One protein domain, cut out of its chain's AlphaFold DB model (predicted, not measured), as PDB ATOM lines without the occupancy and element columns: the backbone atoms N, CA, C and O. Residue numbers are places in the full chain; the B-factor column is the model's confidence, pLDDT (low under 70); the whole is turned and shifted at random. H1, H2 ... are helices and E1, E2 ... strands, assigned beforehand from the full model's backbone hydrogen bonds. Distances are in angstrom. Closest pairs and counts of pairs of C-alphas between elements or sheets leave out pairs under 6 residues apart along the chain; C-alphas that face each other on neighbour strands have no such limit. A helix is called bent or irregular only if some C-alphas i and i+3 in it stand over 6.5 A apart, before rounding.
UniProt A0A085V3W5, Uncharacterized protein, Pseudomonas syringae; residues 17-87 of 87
ATOM      1  N   GLY A  17      41.316  -7.385  42.751       92.38
ATOM      2  CA  GLY A  17      40.531  -6.252  42.283       92.38
ATOM      3  C   GLY A  17      39.938  -5.417  43.406       92.38
ATOM      4  O   GLY A  17      40.236  -5.589  44.589       92.38
ATOM      5  N   TRP A  18      39.082  -4.474  43.021       93.06
ATOM      6  CA  TRP A  18      38.306  -3.695  43.975       93.06
ATOM      7  C   TRP A  18      37.169  -4.554  44.515       93.06
ATOM      8  O   TRP A  18      36.146  -4.715  43.854       93.06
ATOM      9  N   LEU A  19      37.350  -5.084  45.722       92.12
ATOM     10  CA  LEU A  19      36.445  -6.053  46.321       92.12
ATOM     11  C   LEU A  19      35.933  -5.599  47.689       92.12
ATOM     12  O   LEU A  19      36.526  -4.767  48.391       92.12
ATOM     13  N   LYS A  20      34.799  -6.178  48.074       90.50
ATOM     14  CA  LYS A  20      34.099  -5.929  49.326       90.50
ATOM     15  C   LYS A  20      33.783  -7.263  50.021       90.50
ATOM     16  O   LYS A  20      33.037  -8.061  49.462       90.50
ATOM     17  N   PRO A  21      34.272  -7.494  51.251       88.38
ATOM     18  CA  PRO A  21      33.866  -8.656  52.042       88.38
ATOM     19  C   PRO A  21      32.381  -8.585  52.422       88.38
ATOM     20  O   PRO A  21      31.882  -7.482  52.693       88.38
ATOM     21  N   MET A  22      31.712  -9.745  52.507       83.44
ATOM     22  CA  MET A  22      30.317  -9.867  52.962       83.44
ATOM     23  C   MET A  22      30.086  -9.198  54.322       83.44
ATOM     24  O   MET A  22      29.127  -8.445  54.490       83.44
ATOM     25  N   PHE A  23      30.969  -9.449  55.290       71.94
ATOM     26  CA  PHE A  23      30.794  -8.945  56.647       71.94
ATOM     27  C   PHE A  23      31.327  -7.512  56.820       71.94
ATOM     28  O   PHE A  23      32.312  -7.107  56.186       71.94
ATOM     29  N   PRO A  24      30.676  -6.700  57.671       59.78
ATOM     30  CA  PRO A  24      30.922  -5.270  57.748       59.78
ATOM     31  C   PRO A  24      32.122  -4.956  58.652       59.78
ATOM     32  O   PRO A  24      31.963  -4.373  59.714       59.78
ATOM     33  N   PHE A  25      33.343  -5.282  58.224       59.16
ATOM     34  CA  PHE A  25      34.538  -4.688  58.851       59.16
ATOM     35  C   PHE A  25      34.844  -3.295  58.287       59.16
ATOM     36  O   PHE A  25      35.421  -2.446  58.959       59.16
ATOM     37  N   SER A  26      34.406  -3.011  57.058       65.12
ATOM     38  CA  SER A  26      34.442  -1.660  56.504       65.12
ATOM     39  C   SER A  26      33.321  -1.459  55.491       65.12
ATOM     40  O   SER A  26      33.035  -2.365  54.711       65.12
ATOM     41  N   MET A  27      32.714  -0.272  55.464       76.19
ATOM     42  CA  MET A  27      31.714   0.143  54.464       76.19
ATOM     43  C   MET A  27      32.360   0.595  53.139       76.19
ATOM     44  O   MET A  27      31.818   1.445  52.438       76.19
ATOM     45  N   LYS A  28      33.564   0.102  52.820       87.94
ATOM     46  CA  LYS A  28      34.347   0.518  51.650       87.94
ATOM     47  C   LYS A  28      34.846  -0.692  50.873       87.94
ATOM     48  O   LYS A  28      35.127  -1.730  51.470       87.94
ATOM     49  N   ALA A  29      34.982  -0.533  49.561       91.25
ATOM     50  CA  ALA A  29      35.705  -1.484  48.728       91.25
ATOM     51  C   ALA A  29      37.212  -1.227  48.844       91.25
ATOM     52  O   ALA A  29      37.656  -0.074  48.831       91.25
ATOM     53  N   HIS A  30      38.007  -2.285  48.946       93.62
ATOM     54  CA  HIS A  30      39.468  -2.193  48.964       93.62
ATOM     55  C   HIS A  30      40.045  -2.919  47.762       93.62
ATOM     56  O   HIS A  30      39.389  -3.780  47.184       93.62
ATOM     57  N   LEU A  31      41.264  -2.550  47.387       93.62
ATOM     58  CA  LEU A  31      41.993  -3.243  46.338       93.62
ATOM     59  C   LEU A  31      42.643  -4.480  46.961       93.62
ATOM     60  O   LEU A  31      43.686  -4.350  47.596       93.62
ATOM     61  N   PHE A  32      41.958  -5.616  46.868       93.81
ATOM     62  CA  PHE A  32      42.364  -6.896  47.437       93.81
ATOM     63  C   PHE A  32      43.088  -7.757  46.407       93.81
ATOM     64  O   PHE A  32      42.751  -7.747  45.223       93.81
ATOM     65  N   GLU A  33      44.015  -8.563  46.900       94.44
ATOM     66  CA  GLU A  33      44.626  -9.682  46.200       94.44
ATOM     67  C   GLU A  33      44.494 -10.940  47.064       94.44
ATOM     68  O   GLU A  33      44.608 -10.884  48.292       94.44
ATOM     69  N   GLN A  34      44.179 -12.064  46.426       92.94
ATOM     70  CA  GLN A  34      44.115 -13.362  47.079       92.94
ATOM     71  C   GLN A  34      45.540 -13.853  47.359       92.94
ATOM     72  O   GLN A  34      46.294 -14.108  46.423       92.94
ATOM     73  N   GLU A  35      45.898 -14.033  48.630       89.81
ATOM     74  CA  GLU A  35      47.238 -14.508  48.999       89.81
ATOM     75  C   GLU A  35      47.342 -16.033  48.888       89.81
ATOM     76  O   GLU A  35      48.264 -16.562  48.272       89.81
ATOM     77  N   PHE A  36      46.389 -16.760  49.479       82.56
ATOM     78  CA  PHE A  36      46.381 -18.222  49.471       82.56
ATOM     79  C   PHE A  36      44.975 -18.792  49.677       82.56
ATOM     80  O   PHE A  36      44.086 -18.166  50.262       82.56
ATOM     81  N   SER A  37      44.773 -20.010  49.174       83.00
ATOM     82  CA  SER A  37      43.617 -20.845  49.499       83.00
ATOM     83  C   SER A  37      43.922 -21.669  50.744       83.00
ATOM     84  O   SER A  37      44.945 -22.353  50.806       83.00
ATOM     85  N   LEU A  38      43.030 -21.621  51.724       76.38
ATOM     86  CA  LEU A  38      43.072 -22.492  52.888       76.38
ATOM     87  C   LEU A  38      42.479 -23.872  52.546       76.38
ATOM     88  O   LEU A  38      41.633 -23.969  51.648       76.38
ATOM     89  N   PRO A  39      42.901 -24.935  53.259       73.00
ATOM     90  CA  PRO A  39      42.322 -26.266  53.110       73.00
ATOM     91  C   PRO A  39      40.807 -26.252  53.321       73.00
ATOM     92  O   PRO A  39      40.291 -25.469  54.122       73.00
ATOM     93  N   ASP A  40      40.108 -27.149  52.632       75.12
ATOM     94  CA  ASP A  40      38.678 -27.353  52.843       75.12
ATOM     95  C   ASP A  40      38.390 -27.793  54.279       75.12
ATOM     96  O   ASP A  40      38.930 -28.785  54.769       75.12
ATOM     97  N   GLY A  41      37.507 -27.055  54.949       69.44
ATOM     98  CA  GLY A  41      36.891 -27.470  56.207       69.44
ATOM     99  C   GLY A  41      35.409 -27.788  56.020       69.44
ATOM    100  O   GLY A  41      34.874 -27.713  54.916       69.44
ATOM    101  N   ASN A  42      34.696 -28.040  57.122       68.69
ATOM    102  CA  ASN A  42      33.240 -28.275  57.105       68.69
ATOM    103  C   ASN A  42      32.411 -27.122  56.482       68.69
ATOM    104  O   ASN A  42      31.230 -27.310  56.210       68.69
ATOM    105  N   GLY A  43      33.008 -25.944  56.260       66.12
ATOM    106  CA  GLY A  43      32.396 -24.780  55.601       66.12
ATOM    107  C   GLY A  43      32.823 -24.550  54.141       66.12
ATOM    108  O   GLY A  43      32.473 -23.514  53.572       66.12
ATOM    109  N   GLY A  44      33.573 -25.485  53.545       73.88
ATOM    110  CA  GLY A  44      34.114 -25.398  52.185       73.88
ATOM    111  C   GLY A  44      35.404 -24.578  52.065       73.88
ATOM    112  O   GLY A  44      36.002 -24.174  53.069       73.88
ATOM    113  N   HIS A  45      35.819 -24.327  50.819       82.62
ATOM    114  CA  HIS A  45      37.040 -23.584  50.518       82.62
ATOM    115  C   HIS A  45      37.002 -22.180  51.116       82.62
ATOM    116  O   HIS A  45      36.021 -21.438  50.986       82.62
ATOM    117  N   SER A  46      38.117 -21.818  51.743       86.94
ATOM    118  CA  SER A  46      38.335 -20.498  52.315       86.94
ATOM    119  C   SER A  46      39.518 -19.829  51.628       86.94
ATOM    120  O   SER A  46      40.501 -20.481  51.280       86.94
ATOM    121  N   TYR A  47      39.436 -18.521  51.441       89.50
ATOM    122  CA  TYR A  47      40.472 -17.727  50.789       89.50
ATOM    123  C   TYR A  47      40.909 -16.603  51.714       89.50
ATOM    124  O   TYR A  47      40.064 -15.929  52.310       89.50
ATOM    125  N   ALA A  48      42.223 -16.422  51.823       90.56
ATOM    126  CA  ALA A  48      42.832 -15.289  52.499       90.56
ATOM    127  C   ALA A  48      43.102 -14.175  51.484       90.56
ATOM    128  O   ALA A  48      43.610 -14.426  50.387       90.56
ATOM    129  N   TRP A  49      42.761 -12.949  51.862       92.69
ATOM    130  CA  TRP A  49      42.885 -11.766  51.025       92.69
ATOM    131  C   TRP A  49      43.625 -10.680  51.773       92.69
ATOM    132  O   TRP A  49      43.329 -10.406  52.939       92.69
ATOM    133  N   LYS A  50      44.493  -9.977  51.055       93.19
ATOM    134  CA  LYS A  50      45.176  -8.801  51.567       93.19
ATOM    135  C   LYS A  50      44.930  -7.616  50.664       93.19
ATOM    136  O   LYS A  50      45.065  -7.691  49.447       93.19
ATOM    137  N   ALA A  51      44.508  -6.517  51.268       93.25
ATOM    138  CA  ALA A  51      44.358  -5.257  50.580       93.25
ATOM    139  C   ALA A  51      45.682  -4.500  50.553       93.25
ATOM    140  O   ALA A  51      46.440  -4.523  51.521       93.25
ATOM    141  N   GLU A  52      45.877  -3.683  49.522       92.56
ATOM    142  CA  GLU A  52      47.033  -2.780  49.398       92.56
ATOM    143  C   GLU A  52      47.215  -1.852  50.611       92.56
ATOM    144  O   GLU A  52      48.321  -1.442  50.950       92.56
ATOM    145  N   CYS A  53      46.123  -1.498  51.296       90.88
ATOM    146  CA  CYS A  53      46.188  -0.675  52.505       90.88
ATOM    147  C   CYS A  53      46.531  -1.446  53.794       90.88
ATOM    148  O   CYS A  53      46.544  -0.829  54.861       90.88
ATOM    149  N   GLY A  54      46.780  -2.757  53.702       90.25
ATOM    150  CA  GLY A  54      47.101  -3.651  54.817       90.25
ATOM    151  C   GLY A  54      45.893  -4.289  55.509       90.25
ATOM    152  O   GLY A  54      46.068  -4.949  56.524       90.25
ATOM    153  N   VAL A  55      44.670  -4.086  55.005       90.25
ATOM    154  CA  VAL A  55      43.479  -4.778  55.530       90.25
ATOM    155  C   VAL A  55      43.499  -6.230  55.079       90.25
ATOM    156  O   VAL A  55      43.619  -6.500  53.890       90.25
ATOM    157  N   GLU A  56      43.309  -7.147  56.017       90.75
ATOM    158  CA  GLU A  56      43.181  -8.574  55.740       90.75
ATOM    159  C   GLU A  56      41.710  -8.991  55.810       90.75
ATOM    160  O   GLU A  56      40.918  -8.441  56.583       90.75
ATOM    161  N   ALA A  57      41.325  -9.939  54.963       89.38
ATOM    162  CA  ALA A  57      39.987 -10.501  54.941       89.38
ATOM    163  C   ALA A  57      40.035 -11.997  54.639       89.38
ATOM    164  O   ALA A  57      40.915 -12.481  53.931       89.38
ATOM    165  N   PHE A  58      39.035 -12.715  55.139       88.25
ATOM    166  CA  PHE A  58      38.801 -14.108  54.794       88.25
ATOM    167  C   PHE A  58      37.433 -14.232  54.144       88.25
ATOM    168  O   PHE A  58      36.466 -13.621  54.608       88.25
ATOM    169  N   SER A  59      37.355 -15.024  53.081       88.38
ATOM    170  CA  SER A  59      36.089 -15.350  52.434       88.38
ATOM    171  C   SER A  59      35.888 -16.849  52.357       88.38
ATOM    172  O   SER A  59      36.840 -17.583  52.106       88.38
ATOM    173  N   THR A  60      34.644 -17.285  52.480       87.81
ATOM    174  CA  THR A  60      34.233 -18.680  52.286       87.81
ATOM    175  C   THR A  60      33.109 -18.748  51.261       87.81
ATOM    176  O   THR A  60      32.582 -17.717  50.842       87.81
ATOM    177  N   VAL A  61      32.682 -19.955  50.886       83.62
ATOM    178  CA  VAL A  61      31.496 -20.140  50.030       83.62
ATOM    179  C   VAL A  61      30.248 -19.486  50.642       83.62
ATOM    180  O   VAL A  61      29.441 -18.898  49.928       83.62
ATOM    181  N   GLN A  62      30.103 -19.543  51.968       83.88
ATOM    182  CA  GLN A  62      28.980 -18.935  52.694       83.88
ATOM    183  C   GLN A  62      29.169 -17.430  52.947       83.88
ATOM    184  O   GLN A  62      28.193 -16.725  53.185       83.88
ATOM    185  N   ALA A  63      30.410 -16.941  52.884       86.88
ATOM    186  CA  ALA A  63      30.778 -15.548  53.110       86.88
ATOM    187  C   ALA A  63      31.779 -15.050  52.048       86.88
ATOM    188  O   ALA A  63      32.957 -14.855  52.359       86.88
ATOM    189  N   PRO A  64      31.346 -14.880  50.787       88.88
ATOM    190  CA  PRO A  64      32.222 -14.543  49.673       88.88
ATOM    191  C   PRO A  64      32.679 -13.076  49.683       88.88
ATOM    192  O   PRO A  64      32.192 -12.226  50.440       88.88
ATOM    193  N   MET A  65      33.611 -12.781  48.776       90.56
ATOM    194  CA  MET A  65      33.912 -11.421  48.336       90.56
ATOM    195  C   MET A  65      32.927 -10.993  47.248       90.56
ATOM    196  O   MET A  65      32.435 -11.815  46.478       90.56
ATOM    197  N   PHE A  66      32.677  -9.693  47.152       90.44
ATOM    198  CA  PHE A  66      31.831  -9.089  46.129       90.44
ATOM    199  C   PHE A  66      32.595  -8.025  45.355       90.44
ATOM    200  O   PHE A  66      33.477  -7.365  45.906       90.44
ATOM    201  N   GLU A  67      32.219  -7.828  44.095       89.50
ATOM    202  CA  GLU A  67      32.705  -6.710  43.289       89.50
ATOM    203  C   GLU A  67      32.351  -5.366  43.937       89.50
ATOM    204  O   GLU A  67      31.304  -5.211  44.572       89.50
ATOM    205  N   ALA A  68      33.212  -4.361  43.757       88.25
ATOM    206  CA  ALA A  68      33.016  -3.051  44.372       88.25
ATOM    207  C   ALA A  68      31.720  -2.350  43.947       88.25
ATOM    208  O   ALA A  68      31.180  -1.592  44.745       88.25
ATOM    209  N   GLY A  69      31.224  -2.552  42.723       85.38
ATOM    210  CA  GLY A  69      30.021  -1.872  42.227       85.38
ATOM    211  C   GLY A  69      30.031  -0.362  42.520       85.38
ATOM    212  O   GLY A  69      30.985   0.338  42.181       85.38
ATOM    213  N   SER A  70      28.987   0.128  43.197       83.19
ATOM    214  CA  SER A  70      28.856   1.530  43.631       83.19
ATOM    215  C   SER A  70      29.428   1.826  45.027       83.19
ATOM    216  O   SER A  70      29.179   2.901  45.575       83.19
ATOM    217  N   TRP A  71      30.137   0.885  45.655       85.00
ATOM    218  CA  TRP A  71      30.726   1.095  46.975       85.00
ATOM    219  C   TRP A  71      31.890   2.079  46.904       85.00
ATOM    220  O   TRP A  71      32.764   1.991  46.040       85.00
ATOM    221  N   THR A  72      31.944   2.988  47.876       89.50
ATOM    222  CA  THR A  72      33.060   3.926  48.012       89.50
ATOM    223  C   THR A  72      34.372   3.164  48.156       89.50
ATOM    224  O   THR A  72      34.530   2.328  49.050       89.50
ATOM    225  N   ARG A  73      35.339   3.486  47.300       91.88
ATOM    226  CA  ARG A  73      36.675   2.896  47.339       91.88
ATOM    227  C   ARG A  73      37.489   3.431  48.516       91.88
ATOM    228  O   ARG A  73      37.309   4.548  49.011       91.88
ATOM    229  N   CYS A  74      38.389   2.602  49.023       93.25
ATOM    230  CA  CYS A  74      39.310   2.982  50.078       93.25
ATOM    231  C   CYS A  74      40.357   3.967  49.543       93.25
ATOM    232  O   CYS A  74      41.245   3.575  48.794       93.25
ATOM    233  N   LYS A  75      40.317   5.220  50.019       93.44
ATOM    234  CA  LYS A  75      41.263   6.282  49.623       93.44
ATOM    235  C   LYS A  75      42.743   5.899  49.759       93.44
ATOM    236  O   LYS A  75      43.567   6.359  48.977       93.44
ATOM    237  N   LYS A  76      43.098   5.070  50.753       93.75
ATOM    238  CA  LYS A  76      44.478   4.572  50.907       93.75
ATOM    239  C   LYS A  76      44.855   3.649  49.749       93.75
ATOM    240  O   LYS A  76      45.906   3.851  49.153       93.75
ATOM    241  N   CYS A  77      43.984   2.695  49.412       93.81
ATOM    242  CA  CYS A  77      44.180   1.827  48.251       93.81
ATOM    243  C   CYS A  77      44.216   2.646  46.953       93.81
ATOM    244  O   CYS A  77      45.061   2.390  46.110       93.81
ATOM    245  N   GLU A  78      43.355   3.661  46.804       94.19
ATOM    246  CA  GLU A  78      43.314   4.493  45.589       94.19
ATOM    247  C   GLU A  78      44.619   5.258  45.393       94.19
ATOM    248  O   GLU A  78      45.156   5.290  44.289       94.19
ATOM    249  N   LYS A  79      45.162   5.828  46.476       93.38
ATOM    250  CA  LYS A  79      46.451   6.517  46.437       93.38
ATOM    251  C   LYS A  79      47.581   5.571  46.022       93.38
ATOM    252  O   LYS A  79      48.376   5.942  45.168       93.38
ATOM    253  N   GLN A  80      47.648   4.371  46.601       90.81
ATOM    254  CA  GLN A  80      48.688   3.394  46.251       90.81
ATOM    255  C   GLN A  80      48.545   2.891  44.810       90.81
ATOM    256  O   GLN A  80      49.530   2.818  44.079       90.81
ATOM    257  N   PHE A  81      47.314   2.629  44.369       90.50
ATOM    258  CA  PHE A  81      47.025   2.233  42.994       90.50
ATOM    259  C   PHE A  81      47.448   3.309  41.983       90.50
ATOM    260  O   PHE A  81      48.083   2.992  40.978       90.50
ATOM    261  N   ALA A  82      47.151   4.582  42.265       89.44
ATOM    262  CA  ALA A  82      47.554   5.699  41.413       89.44
ATOM    263  C   ALA A  82      49.082   5.853  41.335       89.44
ATOM    264  O   ALA A  82      49.607   6.080  40.252       89.44
ATOM    265  N   LEU A  83      49.793   5.682  42.457       87.12
ATOM    266  CA  LEU A  83      51.260   5.713  42.481       87.12
ATOM    267  C   LEU A  83      51.870   4.577  41.649       87.12
ATOM    268  O   LEU A  83      52.790   4.829  40.880       87.12
ATOM    269  N   ARG A  84      51.336   3.353  41.756       80.81
ATOM    270  CA  ARG A  84      51.794   2.200  40.957       80.81
ATOM    271  C   ARG A  84      51.486   2.340  39.469       80.81
ATOM    272  O   ARG A  84      52.250   1.848  38.661       80.81
ATOM    273  N   SER A  85      50.374   2.982  39.116       75.75
ATOM    274  CA  SER A  85      49.969   3.162  37.712       75.75
ATOM    275  C   SER A  85      50.720   4.295  37.003       75.75
ATOM    276  O   SER A  85      50.630   4.413  35.785       75.75
ATOM    277  N   ALA A  86      51.399   5.159  37.760       70.38
ATOM    278  CA  ALA A  86      52.198   6.270  37.245       70.38
ATOM    279  C   ALA A  86      53.703   5.950  37.154       70.38
ATOM    280  O   ALA A  86      54.463   6.801  36.692       70.38
ATOM    281  N   ALA A  87      54.119   4.771  37.626       57.88
ATOM    282  CA  ALA A  87      55.482   4.244  37.554       57.88
ATOM    283  C   ALA A  87      55.615   3.271  36.375       57.88
ATOM    284  O   ALA A  87      56.709   3.254  35.771       57.88
TER     285      ALA A  87
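Overview. This is residues 17 to 87 of the 87 residues of an uncharacterized protein of Pseudomonas syringae (UniProt A0A085V3W5). One strongly twisted five-stranded sheet curls like part of a barrel and folds back on itself, E4 and E3 facing E1 and E5, with the long, bent E2 as the hinge. The E2-E3 hairpin reaches out at one end of the longest axis, and H1 sits at the other end, its residues 82 to 85 and the tail to 87 sticking out. The printed part has 71 residues, with five named strands, then one named helix; the sheet order is E4, E3, E2, E1, E5, antiparallel throughout. The class is mixed, helices and strands; the whole is compact, radius of gyration of the C-alphas 12.8 A, yet elongated, spanning 43 by 24 by 16 A.

Along the chain. E2, residues 30 to 41, is 26.4 A long and bends by 65 degrees at residue 36. E3 is residues 44 to 51, 22.7 A; E4, 56 to 60, 13.9 A. E1, residues 17 to 21, 12.1 A, begins at C-alpha 17 (40.531, -6.252, 42.283). E5 is residues 65 to 67, 7.0 A. H1, residues 75 to 85, 15.1 A, ends at C-alpha 85 (49.969, 3.162, 37.712).

Arrangement. E1 to E4 form a meander, each strand the antiparallel neighbour of the one before. E2 pairs with E1 over its residues 30 to 32, N 19 and O 30 being 2.8 A apart, and with E3 over 32 to 41, N 38 and O 46 at 2.8 A. Edge strand E4 pairs with E3, N 49 and O 57 at 2.8 A; edge strand E5 pairs with E1, N 20 and O 66 at 2.8 A. Between the leaves, the closest C-alphas of E1 and E4 are those of Pro 21 and Ala 57, 7.0 A. H1 only grazes the sheet with residues 75 to 81; its closest C-alphas with E2 are those of Cys 77 and Leu 31, 5.8 A. In H1 every O i to N i+4 pair is within hydrogen-bond range.

Size, cuts and confidence. The C-alphas farthest apart, of Asn 42 and Ala 86, are 44.1 A apart. The printed part has no cut and no long link. Residues 24 to 26, 41 to 43 and 87 have pLDDT under 70.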